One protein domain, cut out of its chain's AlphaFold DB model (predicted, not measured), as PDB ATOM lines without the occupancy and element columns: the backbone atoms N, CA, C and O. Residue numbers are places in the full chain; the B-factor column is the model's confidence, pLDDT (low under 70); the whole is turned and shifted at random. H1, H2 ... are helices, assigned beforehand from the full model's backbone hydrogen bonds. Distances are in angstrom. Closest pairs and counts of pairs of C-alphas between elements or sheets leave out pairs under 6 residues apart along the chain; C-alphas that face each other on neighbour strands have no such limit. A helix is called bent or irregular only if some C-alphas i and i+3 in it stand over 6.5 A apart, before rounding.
ATOM      1  N   GLU A   9      87.394  75.757 106.327       95.25
ATOM      2  CA  GLU A   9      87.683  76.690 105.240       95.25
ATOM      3  C   GLU A   9      89.180  77.007 105.149       95.25
ATOM      4  O   GLU A   9      89.764  76.872 104.073       95.25
ATOM      5  N   SER A  10      89.820  77.321 106.281       94.75
ATOM      6  CA  SER A  10      91.267  77.556 106.367       94.75
ATOM      7  C   SER A  10      92.080  76.345 105.903       94.75
ATOM      8  O   SER A  10      93.131  76.499 105.284       94.75
ATOM      9  N   LEU A  11      91.622  75.126 106.212       92.62
ATOM     10  CA  LEU A  11      92.279  73.888 105.777       92.62
ATOM     11  C   LEU A  11      92.115  73.635 104.278       92.62
ATOM     12  O   LEU A  11      93.038  73.125 103.647       92.62
ATOM     13  N   ARG A  12      90.956  73.983 103.714       94.31
ATOM     14  CA  ARG A  12      90.669  73.795 102.291       94.31
ATOM     15  C   ARG A  12      91.402  74.803 101.408       94.31
ATOM     16  O   ARG A  12      91.916  74.411 100.366       94.31
ATOM     17  N   ASN A  13      91.405  76.078 101.792       95.06
ATOM     18  CA  ASN A  13      91.920  77.154 100.945       95.06
ATOM     19  C   ASN A  13      93.418  77.409 101.176       95.06
ATOM     20  O   ASN A  13      94.155  77.615 100.216       95.06
ATOM     21  N   GLY A  14      93.873  77.382 102.435       92.06
ATOM     22  CA  GLY A  14      95.281  77.592 102.796       92.06
ATOM     23  C   GLY A  14      95.841  78.987 102.479       92.06
ATOM     24  O   GLY A  14      97.051  79.183 102.545       92.06
ATOM     25  N   ASP A  15      94.994  79.955 102.143       94.50
ATOM     26  CA  ASP A  15      95.355  81.333 101.788       94.50
ATOM     27  C   ASP A  15      95.579  82.242 103.011       94.50
ATOM     28  O   ASP A  15      96.055  83.368 102.881       94.50
ATOM     29  N   ASP A  16      95.303  81.726 104.207       94.88
ATOM     30  CA  ASP A  16      95.424  82.402 105.499       94.88
ATOM     31  C   ASP A  16      96.618  81.911 106.344       94.88
ATOM     32  O   ASP A  16      96.649  82.095 107.564       94.88
ATOM     33  N   VAL A  17      97.602  81.234 105.735       95.19
ATOM     34  CA  VAL A  17      98.801  80.745 106.445       95.19
ATOM     35  C   VAL A  17      99.599  81.907 107.009       95.19
ATOM     36  O   VAL A  17     100.085  82.780 106.291       95.19
ATOM     37  N   THR A  18      99.757  81.902 108.330       95.81
ATOM     38  CA  THR A  18     100.570  82.896 109.013       95.81
ATOM     39  C   THR A  18     102.044  82.558 108.856       95.81
ATOM     40  O   THR A  18     102.457  81.398 108.782       95.81
ATOM     41  N   PHE A  19     102.880  83.590 108.894       95.88
ATOM     42  CA  PHE A  19     104.322  83.403 108.803       95.88
ATOM     43  C   PHE A  19     104.892  82.560 109.956       95.88
ATOM     44  O   PHE A  19     105.800  81.762 109.754       95.88
ATOM     45  N   ARG A  20     104.313  82.667 111.158       96.62
ATOM     46  CA  ARG A  20     104.688  81.845 112.319       96.62
ATOM     47  C   ARG A  20     104.473  80.352 112.062       96.62
ATOM     48  O   ARG A  20     105.367  79.560 112.339       96.62
ATOM     49  N   GLU A  21     103.309  79.985 111.526       96.88
ATOM     50  CA  GLU A  21     102.991  78.594 111.175       96.88
ATOM     51  C   GLU A  21     103.927  78.073 110.085       96.88
ATOM     52  O   GLU A  21     104.402  76.942 110.171       96.88
ATOM     53  N   PHE A  22     104.227  78.914 109.090       96.00
ATOM     54  CA  PHE A  22     105.179  78.578 108.039       96.00
ATOM     55  C   PHE A  22     106.592  78.351 108.590       96.00
ATOM     56  O   PHE A  22     107.238  77.381 108.206       96.00
ATOM     57  N   VAL A  23     107.065  79.181 109.526       96.75
ATOM     58  CA  VAL A  23     108.381  79.001 110.161       96.75
ATOM     59  C   VAL A  23     108.439  77.715 110.986       96.75
ATOM     60  O   VAL A  23     109.430  76.988 110.916       96.75
ATOM     61  N   ASP A  24     107.386  77.389 111.737       96.81
ATOM     62  CA  ASP A  24     107.335  76.119 112.469       96.81
ATOM     63  C   ASP A  24     107.312  74.909 111.527       96.81
ATOM     64  O   ASP A  24     107.934  73.900 111.846       96.81
ATOM     65  N   PHE A  25     106.645  75.022 110.373       96.62
ATOM     66  CA  PHE A  25     106.673  74.003 109.326       96.62
ATOM     67  C   PHE A  25     108.066  73.867 108.712       96.62
ATOM     68  O   PHE A  25     108.635  72.789 108.769       96.62
ATOM     69  N   VAL A  26     108.635  74.937 108.149       96.69
ATOM     70  CA  VAL A  26     109.877  74.876 107.357       96.69
ATOM     71  C   VAL A  26     111.092  74.443 108.179       96.69
ATOM     72  O   VAL A  26     112.047  73.895 107.638       96.69
ATOM     73  N   THR A  27     111.046  74.658 109.494       96.50
ATOM     74  CA  THR A  27     112.104  74.255 110.430       96.50
ATOM     75  C   THR A  27     111.876  72.876 111.059       96.50
ATOM     76  O   THR A  27     112.597  72.507 111.987       96.50
ATOM     77  N   ASP A  28     110.882  72.115 110.591       95.69
ATOM     78  CA  ASP A  28     110.658  70.724 110.984       95.69
ATOM     79  C   ASP A  28     111.329  69.767 109.981       95.69
ATOM     80  O   ASP A  28     110.858  69.539 108.865       95.69
ATOM     81  N   ASP A  29     112.456  69.186 110.384       88.06
ATOM     82  CA  ASP A  29     113.257  68.272 109.565       88.06
ATOM     83  C   ASP A  29     112.616  66.886 109.372       88.06
ATOM     84  O   ASP A  29     113.077  66.100 108.535       88.06
ATOM     85  N   THR A  30     111.538  66.588 110.106       91.38
ATOM     86  CA  THR A  30     110.799  65.321 110.010       91.38
ATOM     87  C   THR A  30     109.764  65.312 108.885       91.38
ATOM     88  O   THR A  30     109.315  64.243 108.471       91.38
ATOM     89  N   GLU A  31     109.396  66.480 108.354       91.00
ATOM     90  CA  GLU A  31     108.409  66.600 107.283       91.00
ATOM     91  C   GLU A  31     109.066  66.624 105.902       91.00
ATOM     92  O   GLU A  31     109.827  67.523 105.571       91.00
ATOM     93  N   ASN A  32     108.694  65.703 105.012       83.94
ATOM     94  CA  ASN A  32     109.264  65.673 103.657       83.94
ATOM     95  C   ASN A  32     109.025  66.969 102.860       83.94
ATOM     96  O   ASN A  32     109.861  67.351 102.041       83.94
ATOM     97  N   GLY A  33     107.900  67.653 103.100       86.31
ATOM     98  CA  GLY A  33     107.546  68.890 102.401       86.31
ATOM     99  C   GLY A  33     108.494  70.060 102.682       86.31
ATOM    100  O   GLY A  33     108.540  71.005 101.898       86.31
ATOM    101  N   THR A  34     109.290  70.003 103.750       89.44
ATOM    102  CA  THR A  34     110.216  71.087 104.115       89.44
ATOM    103  C   THR A  34     111.463  71.108 103.236       89.44
ATOM    104  O   THR A  34     112.158  72.113 103.188       89.44
ATOM    105  N   ARG A  35     111.689  70.057 102.436       86.19
ATOM    106  CA  ARG A  35     112.802  69.949 101.475       86.19
ATOM    107  C   ARG A  35     112.528  70.580 100.107       86.19
ATOM    108  O   ARG A  35     113.271  70.321  99.162       86.19
ATOM    109  N   ASN A  36     111.457  71.356  99.974       93.62
ATOM    110  CA  ASN A  36     111.139  72.058  98.737       93.62
ATOM    111  C   ASN A  36     112.243  73.067  98.386       93.62
ATOM    112  O   ASN A  36     112.705  73.818  99.241       93.62
ATOM    113  N   GLU A  37     112.622  73.119  97.114       94.19
ATOM    114  CA  GLU A  37     113.645  74.024  96.581       94.19
ATOM    115  C   GLU A  37     113.394  75.519  96.844       94.19
ATOM    116  O   GLU A  37     114.348  76.279  96.929       94.19
ATOM    117  N   HIS A  38     112.146  75.953  97.038       93.62
ATOM    118  CA  HIS A  38     111.817  77.368  97.246       93.62
ATOM    119  C   HIS A  38     112.244  77.909  98.618       93.62
ATOM    120  O   HIS A  38     112.374  79.119  98.787       93.62
ATOM    121  N   TRP A  39     112.422  77.035  99.609       93.19
ATOM    122  CA  TRP A  39     112.799  77.405 100.980       93.19
ATOM    123  C   TRP A  39     113.889  76.496 101.548       93.19
ATOM    124  O   TRP A  39     114.112  76.430 102.756       93.19
ATOM    125  N   ARG A  40     114.567  75.762 100.669       93.81
ATOM    126  CA  ARG A  40     115.777  75.039 101.025       93.81
ATOM    127  C   ARG A  40     116.952  76.025 101.043       93.81
ATOM    128  O   ARG A  40     116.991  76.907 100.185       93.81
ATOM    129  N   PRO A  41     117.918  75.878 101.967       94.56
ATOM    130  CA  PRO A  41     119.118  76.706 101.967       94.56
ATOM    131  C   PRO A  41     119.835  76.715 100.607       94.56
ATOM    132  O   PRO A  41     119.925  75.693  99.921       94.56
ATOM    133  N   ILE A  42     120.380  77.865 100.220       94.00
ATOM    134  CA  ILE A  42     121.093  78.061  98.953       94.00
ATOM    135  C   ILE A  42     122.372  77.226  98.912       94.00
ATOM    136  O   ILE A  42     122.684  76.640  97.877       94.00
ATOM    137  N   TYR A  43     123.084  77.101 100.033       93.69
ATOM    138  CA  TYR A  43     124.253  76.230 100.161       93.69
ATOM    139  C   TYR A  43     123.961  74.793  99.706       93.69
ATOM    140  O   TYR A  43     124.769  74.187  98.997       93.69
ATOM    141  N   ASP A  44     122.785  74.277 100.062       93.62
ATOM    142  CA  ASP A  44     122.336  72.933  99.707       93.62
ATOM    143  C   ASP A  44     122.008  72.797  98.212       93.62
ATOM    144  O   ASP A  44     122.285  71.758  97.607       93.62
ATOM    145  N   LEU A  45     121.382  73.820  97.625       94.06
ATOM    146  CA  LEU A  45     120.943  73.811  96.227       94.06
ATOM    147  C   LEU A  45     122.102  74.054  95.256       94.06
ATOM    148  O   LEU A  45     122.217  73.368  94.242       94.06
ATOM    149  N   CYS A  46     122.961  75.022  95.567       93.50
ATOM    150  CA  CYS A  46     124.029  75.477  94.683       93.50
ATOM    151  C   CYS A  46     125.336  74.695  94.859       93.50
ATOM    152  O   CYS A  46     126.164  74.689  93.955       93.50
ATOM    153  N   GLN A  47     125.541  74.021  95.996       92.19
ATOM    154  CA  GLN A  47     126.751  73.231  96.263       92.19
ATOM    155  C   GLN A  47     128.054  74.005  95.955       92.19
ATOM    156  O   GLN A  47     128.889  73.546  95.164       92.19
ATOM    157  N   PRO A  48     128.278  75.177  96.584       91.06
ATOM    158  CA  PRO A  48     129.387  76.078  96.244       91.06
ATOM    159  C   PRO A  48     130.779  75.481  96.501       91.06
ATOM    160  O   PRO A  48     131.777  76.018  96.038       91.06
ATOM    161  N   CYS A  49     130.869  74.367  97.234       90.00
ATOM    162  CA  CYS A  49     132.124  73.640  97.432       90.00
ATOM    163  C   CYS A  49     132.537  72.786  96.221       90.00
ATOM    164  O   CYS A  49     133.686  72.359  96.154       90.00
ATOM    165  N   ILE A  50     131.604  72.482  95.315       94.56
ATOM    166  CA  ILE A  50     131.812  71.565  94.182       94.56
ATOM    167  C   ILE A  50     131.755  72.330  92.856       94.56
ATOM    168  O   ILE A  50     132.491  72.013  91.922       94.56
ATOM    169  N   VAL A  51     130.891  73.343  92.768       94.94
ATOM    170  CA  VAL A  51     130.717  74.154  91.561       94.94
ATOM    171  C   VAL A  51     131.599  75.401  91.622       94.94
ATOM    172  O   VAL A  51     131.506  76.203  92.548       94.94
ATOM    173  N   ASN A  52     132.419  75.602  90.588       94.50
ATOM    174  CA  ASN A  52     133.263  76.790  90.440       94.50
ATOM    175  C   ASN A  52     132.479  77.932  89.780       94.50
ATOM    176  O   ASN A  52     132.532  78.115  88.563       94.50
ATOM    177  N   TYR A  53     131.742  78.691  90.585       92.12
ATOM    178  CA  TYR A  53     130.996  79.857  90.116       92.12
ATOM    179  C   TYR A  53     131.925  80.991  89.665       92.12
ATOM    180  O   TYR A  53     132.893  81.329  90.344       92.12
ATOM    181  N   ASN A  54     131.610  81.614  88.526       91.12
ATOM    182  CA  ASN A  54     132.342  82.788  88.038       91.12
ATOM    183  C   ASN A  54     131.875  84.103  88.681       91.12
ATOM    184  O   ASN A  54     132.599  85.096  88.618       91.12
ATOM    185  N   LEU A  55     130.676  84.104  89.266       89.75
ATOM    186  CA  LEU A  55     130.070  85.231  89.962       89.75
ATOM    187  C   LEU A  55     129.126  84.706  91.049       89.75
ATOM    188  O   LEU A  55     128.394  83.742  90.818       89.75
ATOM    189  N   ILE A  56     129.146  85.349  92.216       90.00
ATOM    190  CA  ILE A  56     128.179  85.149  93.298       90.00
ATOM    191  C   ILE A  56     127.565  86.516  93.583       90.00
ATOM    192  O   ILE A  56     128.286  87.454  93.912       90.00
ATOM    193  N   SER A  57     126.248  86.610  93.437       90.81
ATOM    194  CA  SER A  57     125.501  87.871  93.447       90.81
ATOM    195  C   SER A  57     124.513  87.938  94.602       90.81
ATOM    196  O   SER A  57     124.094  86.903  95.128       90.81
ATOM    197  N   LYS A  58     124.109  89.157  94.967       89.56
ATOM    198  CA  LYS A  58     123.077  89.416  95.979       89.56
ATOM    199  C   LYS A  58     121.925  90.221  95.380       89.56
ATOM    200  O   LYS A  58     122.088  90.921  94.384       89.56
ATOM    201  N   TYR A  59     120.745  90.155  95.996       86.31
ATOM    202  CA  TYR A  59     119.604  90.957  95.535       86.31
ATOM    203  C   TYR A  59     119.840  92.462  95.709       86.31
ATOM    204  O   TYR A  59     119.275  93.263  94.966       86.31
ATOM    205  N   GLU A  60     120.669  92.843  96.680       86.81
ATOM    206  CA  GLU A  60     121.059  94.222  96.963       86.81
ATOM    207  C   GLU A  60     121.901  94.847  95.840       86.81
ATOM    208  O   GLU A  60     121.803  96.053  95.638       86.81
ATOM    209  N   SER A  61     122.671  94.038  95.106       90.56
ATOM    210  CA  SER A  61     123.543  94.439  93.989       90.56
ATOM    211  C   SER A  61     123.038  93.943  92.632       90.56
ATOM    212  O   SER A  61     123.795  93.864  91.670       90.56
ATOM    213  N   LEU A  62     121.759  93.560  92.538       90.94
ATOM    214  CA  LEU A  62     121.221  92.831  91.386       90.94
ATOM    215  C   LEU A  62     121.414  93.566  90.049       90.94
ATOM    216  O   LEU A  62     121.653  92.923  89.030       90.94
ATOM    217  N   VAL A  63     121.274  94.894  90.034       92.12
ATOM    218  CA  VAL A  63     121.382  95.688  88.799       92.12
ATOM    219  C   VAL A  63     122.840  95.788  88.365       92.12
ATOM    220  O   VAL A  63     123.147  95.601  87.187       92.12
ATOM    221  N   GLU A  64     123.732  96.055  89.312       93.19
ATOM    222  CA  GLU A  64     125.174  96.135  89.110       93.19
ATOM    223  C   GLU A  64     125.727  94.782  88.644       93.19
ATOM    224  O   GLU A  64     126.392  94.709  87.612       93.19
ATOM    225  N   ASP A  65     125.361  93.700  89.331       95.25
ATOM    226  CA  ASP A  65     125.787  92.336  89.018       95.25
ATOM    227  C   ASP A  65     125.285  91.884  87.641       95.25
ATOM    228  O   ASP A  65     126.027  91.286  86.861       95.25
ATOM    229  N   ALA A  66     124.030  92.191  87.300       94.69
ATOM    230  CA  ALA A  66     123.499  91.881  85.979       94.69
ATOM    231  C   ALA A  66     124.197  92.684  84.871       94.69
ATOM    232  O   ALA A  66     124.411  92.154  83.779       94.69
ATOM    233  N   THR A  67     124.571  93.935  85.147       94.06
ATOM    234  CA  THR A  67     125.322  94.775  84.203       94.06
ATOM    235  C   THR A  67     126.712  94.192  83.953       94.06
ATOM    236  O   THR A  67     127.077  93.977  82.800       94.06
ATOM    237  N   GLU A  68     127.432  93.811  85.011       94.25
ATOM    238  CA  GLU A  68     128.734  93.135  84.921       94.25
ATOM    239  C   GLU A  68     128.650  91.844  84.086       94.25
ATOM    240  O   GLU A  68     129.506  91.578  83.239       94.25
ATOM    241  N   VAL A  69     127.602  91.032  84.281       95.50
ATOM    242  CA  VAL A  69     127.388  89.813  83.481       95.50
ATOM    243  C   VAL A  69     127.201  90.145  82.002       95.50
ATOM    244  O   VAL A  69     127.829  89.499  81.162       95.50
ATOM    245  N   LEU A  70     126.363  91.134  81.676       95.62
ATOM    246  CA  LEU A  70     126.092  91.552  80.297       95.62
ATOM    247  C   LEU A  70     127.357  92.079  79.604       95.62
ATOM    248  O   LEU A  70     127.656  91.675  78.478       95.62
ATOM    249  N   GLU A  71     128.147  92.896  80.299       94.38
ATOM    250  CA  GLU A  71     129.420  93.413  79.791       94.38
ATOM    251  C   GLU A  71     130.428  92.287  79.525       94.38
ATOM    252  O   GLU A  71     131.030  92.238  78.448       94.38
ATOM    253  N   ARG A  72     130.556  91.318  80.444       94.50
ATOM    254  CA  ARG A  72     131.459  90.162  80.289       94.50
ATOM    255  C   ARG A  72     131.134  89.284  79.087       94.50
ATOM    256  O   ARG A  72     132.048  88.697  78.508       94.50
ATOM    257  N   ILE A  73     129.861  89.179  78.708       95.81
ATOM    258  CA  ILE A  73     129.434  88.424  77.519       95.81
ATOM    259  C   ILE A  73     129.378  89.285  76.246       95.81
ATOM    260  O   ILE A  73     128.945  88.802  75.200       95.81
ATOM    261  N   GLY A  74     129.816  90.548  76.311       96.75
ATOM    262  CA  GLY A  74     129.870  91.463  75.169       96.75
ATOM    263  C   GLY A  74     128.514  92.034  74.743       96.75
ATOM    264  O   GLY A  74     128.374  92.492  73.609       96.75
ATOM    265  N   VAL A  75     127.508  92.005  75.621       97.19
ATOM    266  CA  VAL A  75     126.167  92.542  75.356       97.19
ATOM    267  C   VAL A  75     126.049  93.934  75.968       97.19
ATOM    268  O   VAL A  75     125.844  94.082  77.164       97.19
ATOM    269  N   THR A  76     126.135  94.970  75.134       92.06
ATOM    270  CA  THR A  76     126.048  96.383  75.563       92.06
ATOM    271  C   THR A  76     124.737  97.068  75.171       92.06
ATOM    272  O   THR A  76     124.477  98.204  75.554       92.06
ATOM    273  N   SER A  77     123.901  96.395  74.379       95.44
ATOM    274  CA  SER A  77     122.630  96.929  73.873       95.44
ATOM    275  C   SER A  77     121.427  96.613  74.763       95.44
ATOM    276  O   SER A  77     120.325  97.093  74.496       95.44
ATOM    277  N   VAL A  78     121.618  95.798  75.803       95.19
ATOM    278  CA  VAL A  78     120.574  95.364  76.736       95.19
ATOM    279  C   VAL A  78     120.927  95.876  78.122       95.19
ATOM    280  O   VAL A  78     122.074  95.777  78.537       95.19
ATOM    281  N   ASN A  79     119.928  96.383  78.839       92.81
ATOM    282  CA  ASN A  79     120.058  96.777  80.237       92.81
ATOM    283  C   ASN A  79     119.170  95.889  81.103       92.81
ATOM    284  O   ASN A  79     118.066  95.514  80.692       92.81
ATOM    285  N   PHE A  80     119.624  95.596  82.320       92.31
ATOM    286  CA  PHE A  80     118.783  94.934  83.306       92.31
ATOM    287  C   PHE A  80     117.594  95.841  83.681       92.31
ATOM    288  O   PHE A  80     117.774  97.053  83.840       92.31
ATOM    289  N   PRO A  81     116.364  95.305  83.799       90.69
ATOM    290  CA  PRO A  81     115.197  96.119  84.104       90.69
ATOM    291  C   PRO A  81     115.310  96.764  85.486       90.69
ATOM    292  O   PRO A  81     115.625  96.112  86.483       90.69
ATOM    293  N   ALA A  82     114.981  98.053  85.557       83.62
ATOM    294  CA  ALA A  82     114.899  98.754  86.826       83.62
ATOM    295  C   ALA A  82     113.765  98.187  87.690       83.62
ATOM    296  O   ALA A  82     112.669  97.873  87.213       83.62
ATOM    297  N   ARG A  83     114.015  98.114  88.995       81.94
ATOM    298  CA  ARG A  83     112.998  97.757  89.980       81.94
ATOM    299  C   ARG A  83     111.868  98.806  89.972       81.94
ATOM    300  O   ARG A  83     112.163  99.999  90.064       81.94
ATOM    301  N   PRO A  84     110.581  98.405  89.937       85.75
ATOM    302  CA  PRO A  84     109.477  99.359  90.008       85.75
ATOM    303  C   PRO A  84     109.527 100.165  91.308       85.75
ATOM    304  O   PRO A  84     109.650  99.577  92.386       85.75
ATOM    305  N   ALA A  85     109.358 101.488  91.223       82.25
ATOM    306  CA  ALA A  85     109.419 102.392  92.379       82.25
ATOM    307  C   ALA A  85     108.370 102.081  93.467       82.25
ATOM    308  O   ALA A  85     108.578 102.382  94.638       82.25
ATOM    309  N   SER A  86     107.260 101.437  93.096       87.62
ATOM    310  CA  SER A  86     106.212 100.981  94.017       87.62
ATOM    311  C   SER A  86     106.590  99.738  94.832       87.62
ATOM    312  O   SER A  86     105.849  99.343  95.731       87.62
ATOM    313  N   SER A  87     107.719  99.094  94.531       86.81
ATOM    314  CA  SER A  87     108.103  97.838  95.172       86.81
ATOM    315  C   SER A  87     108.662  98.083  96.573       86.81
ATOM    316  O   SER A  87     109.750  98.637  96.720       86.81
ATOM    317  N   GLU A  88     107.987  97.572  97.603       87.94
ATOM    318  CA  GLU A  88     108.452  97.619  98.998       87.94
ATOM    319  C   GLU A  88     109.815  96.908  99.176       87.94
ATOM    320  O   GLU A  88     109.950  95.755  98.743       87.94
ATOM    321  N   PRO A  89     110.836  97.559  99.782       85.31
ATOM    322  CA  PRO A  89     112.141  96.951 100.072       85.31
ATOM    323  C   PRO A  89     112.028  95.627 100.831       85.31
ATOM    324  O   PRO A  89     111.177  95.484 101.707       85.31
ATOM    325  N   THR A  90     112.907  94.669 100.519       85.56
ATOM    326  CA  THR A  90     112.919  93.356 101.185       85.56
ATOM    327  C   THR A  90     113.151  93.498 102.687       85.56
ATOM    328  O   THR A  90     112.445  92.853 103.453       85.56
ATOM    329  N   SER A  91     114.027  94.413 103.113       84.00
ATOM    330  CA  SER A  91     114.277  94.715 104.530       84.00
ATOM    331  C   SER A  91     112.994  95.044 105.300       84.00
ATOM    332  O   SER A  91     112.690  94.392 106.289       84.00
ATOM    333  N   ARG A  92     112.149  95.942 104.776       87.19
ATOM    334  CA  ARG A  92     110.861  96.288 105.414       87.19
ATOM    335  C   ARG A  92     109.903  95.101 105.524       87.19
ATOM    336  O   ARG A  92     109.135  95.013 106.482       87.19
ATOM    337  N   LYS A  93     109.918  94.197 104.540       89.38
ATOM    338  CA  LYS A  93     109.134  92.955 104.608       89.38
ATOM    339  C   LYS A  93     109.664  92.055 105.718       89.38
ATOM    340  O   LYS A  93     108.861  91.559 106.503       89.38
ATOM    341  N   LEU A  94     110.982  91.870 105.785       88.25
ATOM    342  CA  LEU A  94     111.632  91.060 106.814       88.25
ATOM    343  C   LEU A  94     111.338  91.603 108.214       88.25
ATOM    344  O   LEU A  94     110.856  90.833 109.039       88.25
ATOM    345  N   ASP A  95     111.464  92.913 108.445       87.56
ATOM    346  CA  ASP A  95     111.127  93.554 109.728       87.56
ATOM    347  C   ASP A  95     109.696  93.211 110.178       87.56
ATOM    348  O   ASP A  95     109.443  92.795 111.316       87.56
ATOM    349  N   ARG A  96     108.731  93.332 109.256       91.19
ATOM    350  CA  ARG A  96     107.318  93.030 109.520       91.19
ATOM    351  C   ARG A  96     107.087  91.553 109.825       91.19
ATOM    352  O   ARG A  96     106.289  91.247 110.700       91.19
ATOM    353  N   TYR A  97     107.739  90.637 109.116       93.12
ATOM    354  CA  TYR A  97     107.532  89.204 109.324       93.12
ATOM    355  C   TYR A  97     108.277  88.678 110.555       93.12
ATOM    356  O   TYR A  97     107.694  87.945 111.355       93.12
ATOM    357  N   TYR A  98     109.526  89.082 110.766       91.75
ATOM    358  CA  TYR A  98     110.349  88.612 111.881       91.75
ATOM    359  C   TYR A  98     109.898  89.165 113.227       91.75
ATOM    360  O   TYR A  98     109.935  88.429 114.212       91.75
ATOM    361  N   SER A  99     109.347  90.382 113.269       91.31
ATOM    362  CA  SER A  99     108.707  90.910 114.485       91.31
ATOM    363  C   SER A  99     107.512  90.074 114.961       91.31
ATOM    364  O   SER A  99     107.142  90.145 116.131       91.31
ATOM    365  N   THR A 100     106.930  89.230 114.097       94.62
ATOM    366  CA  THR A 100     105.872  88.296 114.506       94.62
ATOM    367  C   THR A 100     106.404  87.023 115.148       94.62
ATOM    368  O   THR A 100     105.599  86.270 115.690       94.62
ATOM    369  N   LEU A 101     107.703  86.723 115.093       94.56
ATOM    370  CA  LEU A 101     108.256  85.447 115.545       94.56
ATOM    371  C   LEU A 101     108.588  85.453 117.039       94.56
ATOM    372  O   LEU A 101     109.020  86.444 117.617       94.56
ATOM    373  N   SER A 102     108.421  84.299 117.684       94.88
ATOM    374  CA  SER A 102     109.020  84.080 119.005       94.88
ATOM    375  C   SER A 102     110.531  83.881 118.889       94.88
ATOM    376  O   SER A 102     111.016  83.372 117.881       94.88
ATOM    377  N   TYR A 103     111.270  84.152 119.969       92.00
ATOM    378  CA  TYR A 103     112.710  83.871 120.035       92.00
ATOM    379  C   TYR A 103     113.055  82.419 119.655       92.00
ATOM    380  O   TYR A 103     114.024  82.162 118.945       92.00
ATOM    381  N   LYS A 104     112.226  81.451 120.074       95.25
ATOM    382  CA  LYS A 104     112.408  80.034 119.727       95.25
ATOM    383  C   LYS A 104     112.274  79.784 118.222       95.25
ATOM    384  O   LYS A 104     113.079  79.042 117.669       95.25
ATOM    385  N   GLN A 105     111.267  80.374 117.580       96.12
ATOM    386  CA  GLN A 105     111.074  80.268 116.129       96.12
ATOM    387  C   GLN A 105     112.221  80.939 115.375       96.12
ATOM    388  O   GLN A 105     112.758  80.358 114.439       96.12
ATOM    389  N   LEU A 106     112.645  82.116 115.837       93.31
ATOM    390  CA  LEU A 106     113.754  82.851 115.245       93.31
ATOM    391  C   LEU A 106     115.053  82.048 115.279       93.31
ATOM    392  O   LEU A 106     115.718  81.913 114.260       93.31
ATOM    393  N   ARG A 107     115.373  81.442 116.430       93.06
ATOM    394  CA  ARG A 107     116.560  80.593 116.584       93.06
ATOM    395  C   ARG A 107     116.549  79.423 115.605       93.06
ATOM    396  O   ARG A 107     117.536  79.211 114.918       93.06
ATOM    397  N   LYS A 108     115.423  78.709 115.500       95.44
ATOM    398  CA  LYS A 108     115.277  77.602 114.543       95.44
ATOM    399  C   LYS A 108     115.482  78.058 113.097       95.44
ATOM    400  O   LYS A 108     116.124  77.357 112.322       95.44
ATOM    401  N   LEU A 109     114.932  79.219 112.739       94.50
ATOM    402  CA  LEU A 109     115.058  79.776 111.396       94.50
ATOM    403  C   LEU A 109     116.511  80.166 111.086       94.50
ATOM    404  O   LEU A 109     117.022  79.839 110.019       94.50
ATOM    405  N   VAL A 110     117.198  80.799 112.040       93.31
ATOM    406  CA  VAL A 110     118.632  81.104 111.936       93.31
ATOM    407  C   VAL A 110     119.451  79.824 111.811       93.31
ATOM    408  O   VAL A 110     120.320  79.748 110.951       93.31
ATOM    409  N   ASP A 111     119.165  78.803 112.621       93.94
ATOM    410  CA  ASP A 111     119.878  77.525 112.573       93.94
ATOM    411  C   ASP A 111     119.738  76.837 111.205       93.94
ATOM    412  O   ASP A 111     120.715  76.256 110.722       93.94
ATOM    413  N   LEU A 112     118.563  76.948 110.569       95.06
ATOM    414  CA  LEU A 112     118.295  76.442 109.220       95.06
ATOM    415  C   LEU A 112     119.140  77.160 108.154       95.06
ATOM    416  O   LEU A 112     119.733  76.497 107.307       95.06
ATOM    417  N   TYR A 113     119.245  78.492 108.212       94.31
ATOM    418  CA  TYR A 113     119.921  79.303 107.184       94.31
ATOM    419  C   TYR A 113     121.347  79.753 107.545       94.31
ATOM    420  O   TYR A 113     121.972  80.495 106.792       94.31
ATOM    421  N   LYS A 114     121.913  79.303 108.672       93.44
ATOM    422  CA  LYS A 114     123.196  79.798 109.214       93.44
ATOM    423  C   LYS A 114     124.365  79.782 108.226       93.44
ATOM    424  O   LYS A 114     125.236  80.646 108.295       93.44
ATOM    425  N   LEU A 115     124.422  78.779 107.345       93.31
ATOM    426  CA  LEU A 115     125.490  78.668 106.353       93.31
ATOM    427  C   LEU A 115     125.315  79.704 105.249       93.31
ATOM    428  O   LEU A 115     126.294  80.351 104.896       93.31
ATOM    429  N   ASP A 116     124.089  79.914 104.776       93.44
ATOM    430  CA  ASP A 116     123.788  80.949 103.786       93.44
ATOM    431  C   ASP A 116     124.101  82.331 104.354       93.44
ATOM    432  O   ASP A 116     124.838  83.095 103.739       93.44
ATOM    433  N   LEU A 117     123.638  82.622 105.573       92.31
ATOM    434  CA  LEU A 117     123.930  83.893 106.240       92.31
ATOM    435  C   LEU A 117     125.436  84.167 106.290       92.31
ATOM    436  O   LEU A 117     125.883  85.260 105.967       92.31
ATOM    437  N   ARG A 118     126.238  83.146 106.609       91.06
ATOM    438  CA  ARG A 118     127.698  83.266 106.633       91.06
ATOM    439  C   ARG A 118     128.316  83.415 105.242       91.06
ATOM    440  O   ARG A 118     129.243  84.199 105.083       91.06
ATOM    441  N   LEU A 119     127.863  82.640 104.260       90.81
ATOM    442  CA  LEU A 119     128.413  82.650 102.900       90.81
ATOM    443  C   LEU A 119     128.139  83.968 102.180       90.81
ATOM    444  O   LEU A 119     128.984  84.440 101.425       90.81
ATOM    445  N   PHE A 120     126.976  84.559 102.437       90.31
ATOM    446  CA  PHE A 120     126.549  85.820 101.851       90.31
ATOM    447  C   PHE A 120     126.782  87.015 102.780       90.31
ATOM    448  O   PHE A 120     126.280  88.096 102.488       90.31
ATOM    449  N   ASP A 121     127.565  86.858 103.850       90.44
ATOM    450  CA  ASP A 121     127.970  87.944 104.753       90.44
ATOM    451  C   ASP A 121     126.784  88.774 105.285       90.44
ATOM    452  O   ASP A 121     126.802  90.002 105.290       90.44
ATOM    453  N   TYR A 122     125.708  88.087 105.669       88.81
ATOM    454  CA  TYR A 122     124.562  88.684 106.346       88.81
ATOM    455  C   TYR A 122     124.741  88.534 107.855       88.81
ATOM    456  O   TYR A 122     124.793  87.411 108.375       88.81
ATOM    457  N   SER A 123     124.813  89.649 108.583       85.06
ATOM    458  CA  SER A 123     124.861  89.587 110.041       85.06
ATOM    459  C   SER A 123     123.482  89.273 110.624       85.06
ATOM    460  O   SER A 123     122.440  89.536 110.025       85.06
ATOM    461  N   LEU A 124     123.454  88.720 111.839       77.00
ATOM    462  CA  LEU A 124     122.190  88.516 112.551       77.00
ATOM    463  C   LEU A 124     121.504  89.846 112.876       77.00
ATOM    464  O   LEU A 124     120.288  89.872 112.980       77.00
ATOM    465  N   GLU A 125     122.250  90.942 112.996       75.88
ATOM    466  CA  GLU A 125     121.667  92.270 113.175       75.88
ATOM    467  C   GLU A 125     120.971  92.746 111.894       75.88
ATOM    468  O   GLU A 125     119.818  93.166 111.961       75.88
ATOM    469  N   ASP A 126     121.606  92.569 110.730       71.62
ATOM    470  CA  ASP A 126     121.020  92.907 109.423       71.62
ATOM    471  C   ASP A 126     119.755  92.096 109.135       71.62
ATOM    472  O   ASP A 126     118.816  92.574 108.498       71.62
ATOM    473  N   VAL A 127     119.741  90.843 109.591       70.88
ATOM    474  CA  VAL A 127     118.665  89.896 109.303       70.88
ATOM    475  C   VAL A 127     117.549  90.014 110.330       70.88
ATOM    476  O   VAL A 127     116.389  89.972 109.950       70.88
ATOM    477  N   LEU A 128     117.863  90.144 111.621       69.44
ATOM    478  CA  LEU A 128     116.890  90.065 112.717       69.44
ATOM    479  C   LEU A 128     116.495  91.430 113.290       69.44
ATOM    480  O   LEU A 128     115.543  91.499 114.067       69.44
ATOM    481  N   GLY A 129     117.207  92.504 112.942       62.16
ATOM    482  CA  GLY A 129     116.957  93.854 113.452       62.16
ATOM    483  C   GLY A 129     117.378  94.073 114.911       62.16
ATOM    484  O   GLY A 129     117.027  95.094 115.500       62.16
TER     485      GLY A 129
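What this domain is: This is residues 9 to 129 of the 133 residues of the protein "Carbohydrate sulfotransferase" of Solenopsis invicta (UniProt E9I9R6). A loose cluster of helices is gathered about the long, kinked helix H7, with H2 and H4 touching different parts of it and the pair H6 and H8 nearby. From this cluster the chain runs out in a wide loop, residues 47 to 89, in which H5 lies away from the other helices, while residues 9 to 17, with H1, stick out. The printed part has 121 residues with eight named helices, H1 to H8 in order along the chain, and no named strand. The class is all helix, with 67 residues in named helices. The whole is loose, with a radius of gyration of the C-alphas of 17.6 A and spans of 52 by 38 by 32 A.

How they stand to each other: H7, residues 103 to 119, has a kink of 62 degrees near residue 113 and is irregular, with C-alphas 112 and 115 8.1 A apart. With residues 105 to 109 alone it touches H2, residues 19 to 26, at a steep tilt of 63 degrees, the same way; the closest C-alphas, of Val 23 and Gln 105, are 6.7 A apart. With residues 115 to 116 alone it only just touches H4, residues 42 to 46, with 3 pairs of C-alphas within 8 A, the closest being Tyr 43 and Asp 116 at 6.0 A. H6, residues 90 to 98, is close to H7 but not clearly touching, at a shallow tilt of 32 degrees, opposite ways; the closest C-alphas, of Tyr 98 and Leu 106, are 7.5 A apart. H6 touches H8, residues 124 to 128, and their closest C-alphas, of Tyr 98 and Leu 128, are 6.8 A apart. H7 and H8 are near each other, with 9 pairs of C-alphas within 10 A. H3, residues 32 to 35, is close to H2 but not clearly touching; the closest C-alphas, of Val 26 and Thr 34, are 5.0 A apart. H1, residues 9 to 13, and H5, residues 59 to 72, touch no helix. H5 is irregular too, with C-alphas 60 and 63 8.3 A apart. Every O i to N i+4 pair is within hydrogen-bond range in H1, H2, H4, H6 and H8, against 8 of 10 in H5 and 11 of 13 in H7; H3 is too short for such a pair, and its 1 pair of O i to N i+3 is within range.

Where its parts are: From first to last C-alpha H7 measures 23.3 A, H5 19.3 A, H6 12.0 A and H2 10.3 A; H1, H3, H4 and H8 are short. H7 begins at C-alpha 103 (112.710, 83.871, 120.035). H1 begins at C-alpha 9 (87.683, 76.690, 105.240), and H8 ends at C-alpha 128 (116.890, 90.065, 112.717).

The domain as a whole: The two C-alphas farthest apart, of Glu 9 and Gly 74, are 53.9 A apart. The printed part has no cut. The links H4 to H5, of 12 residues, and H5 to H6, of 17, are long. The mean pLDDT of the printed part is 91.2, and residues 128 to 129 are under 70.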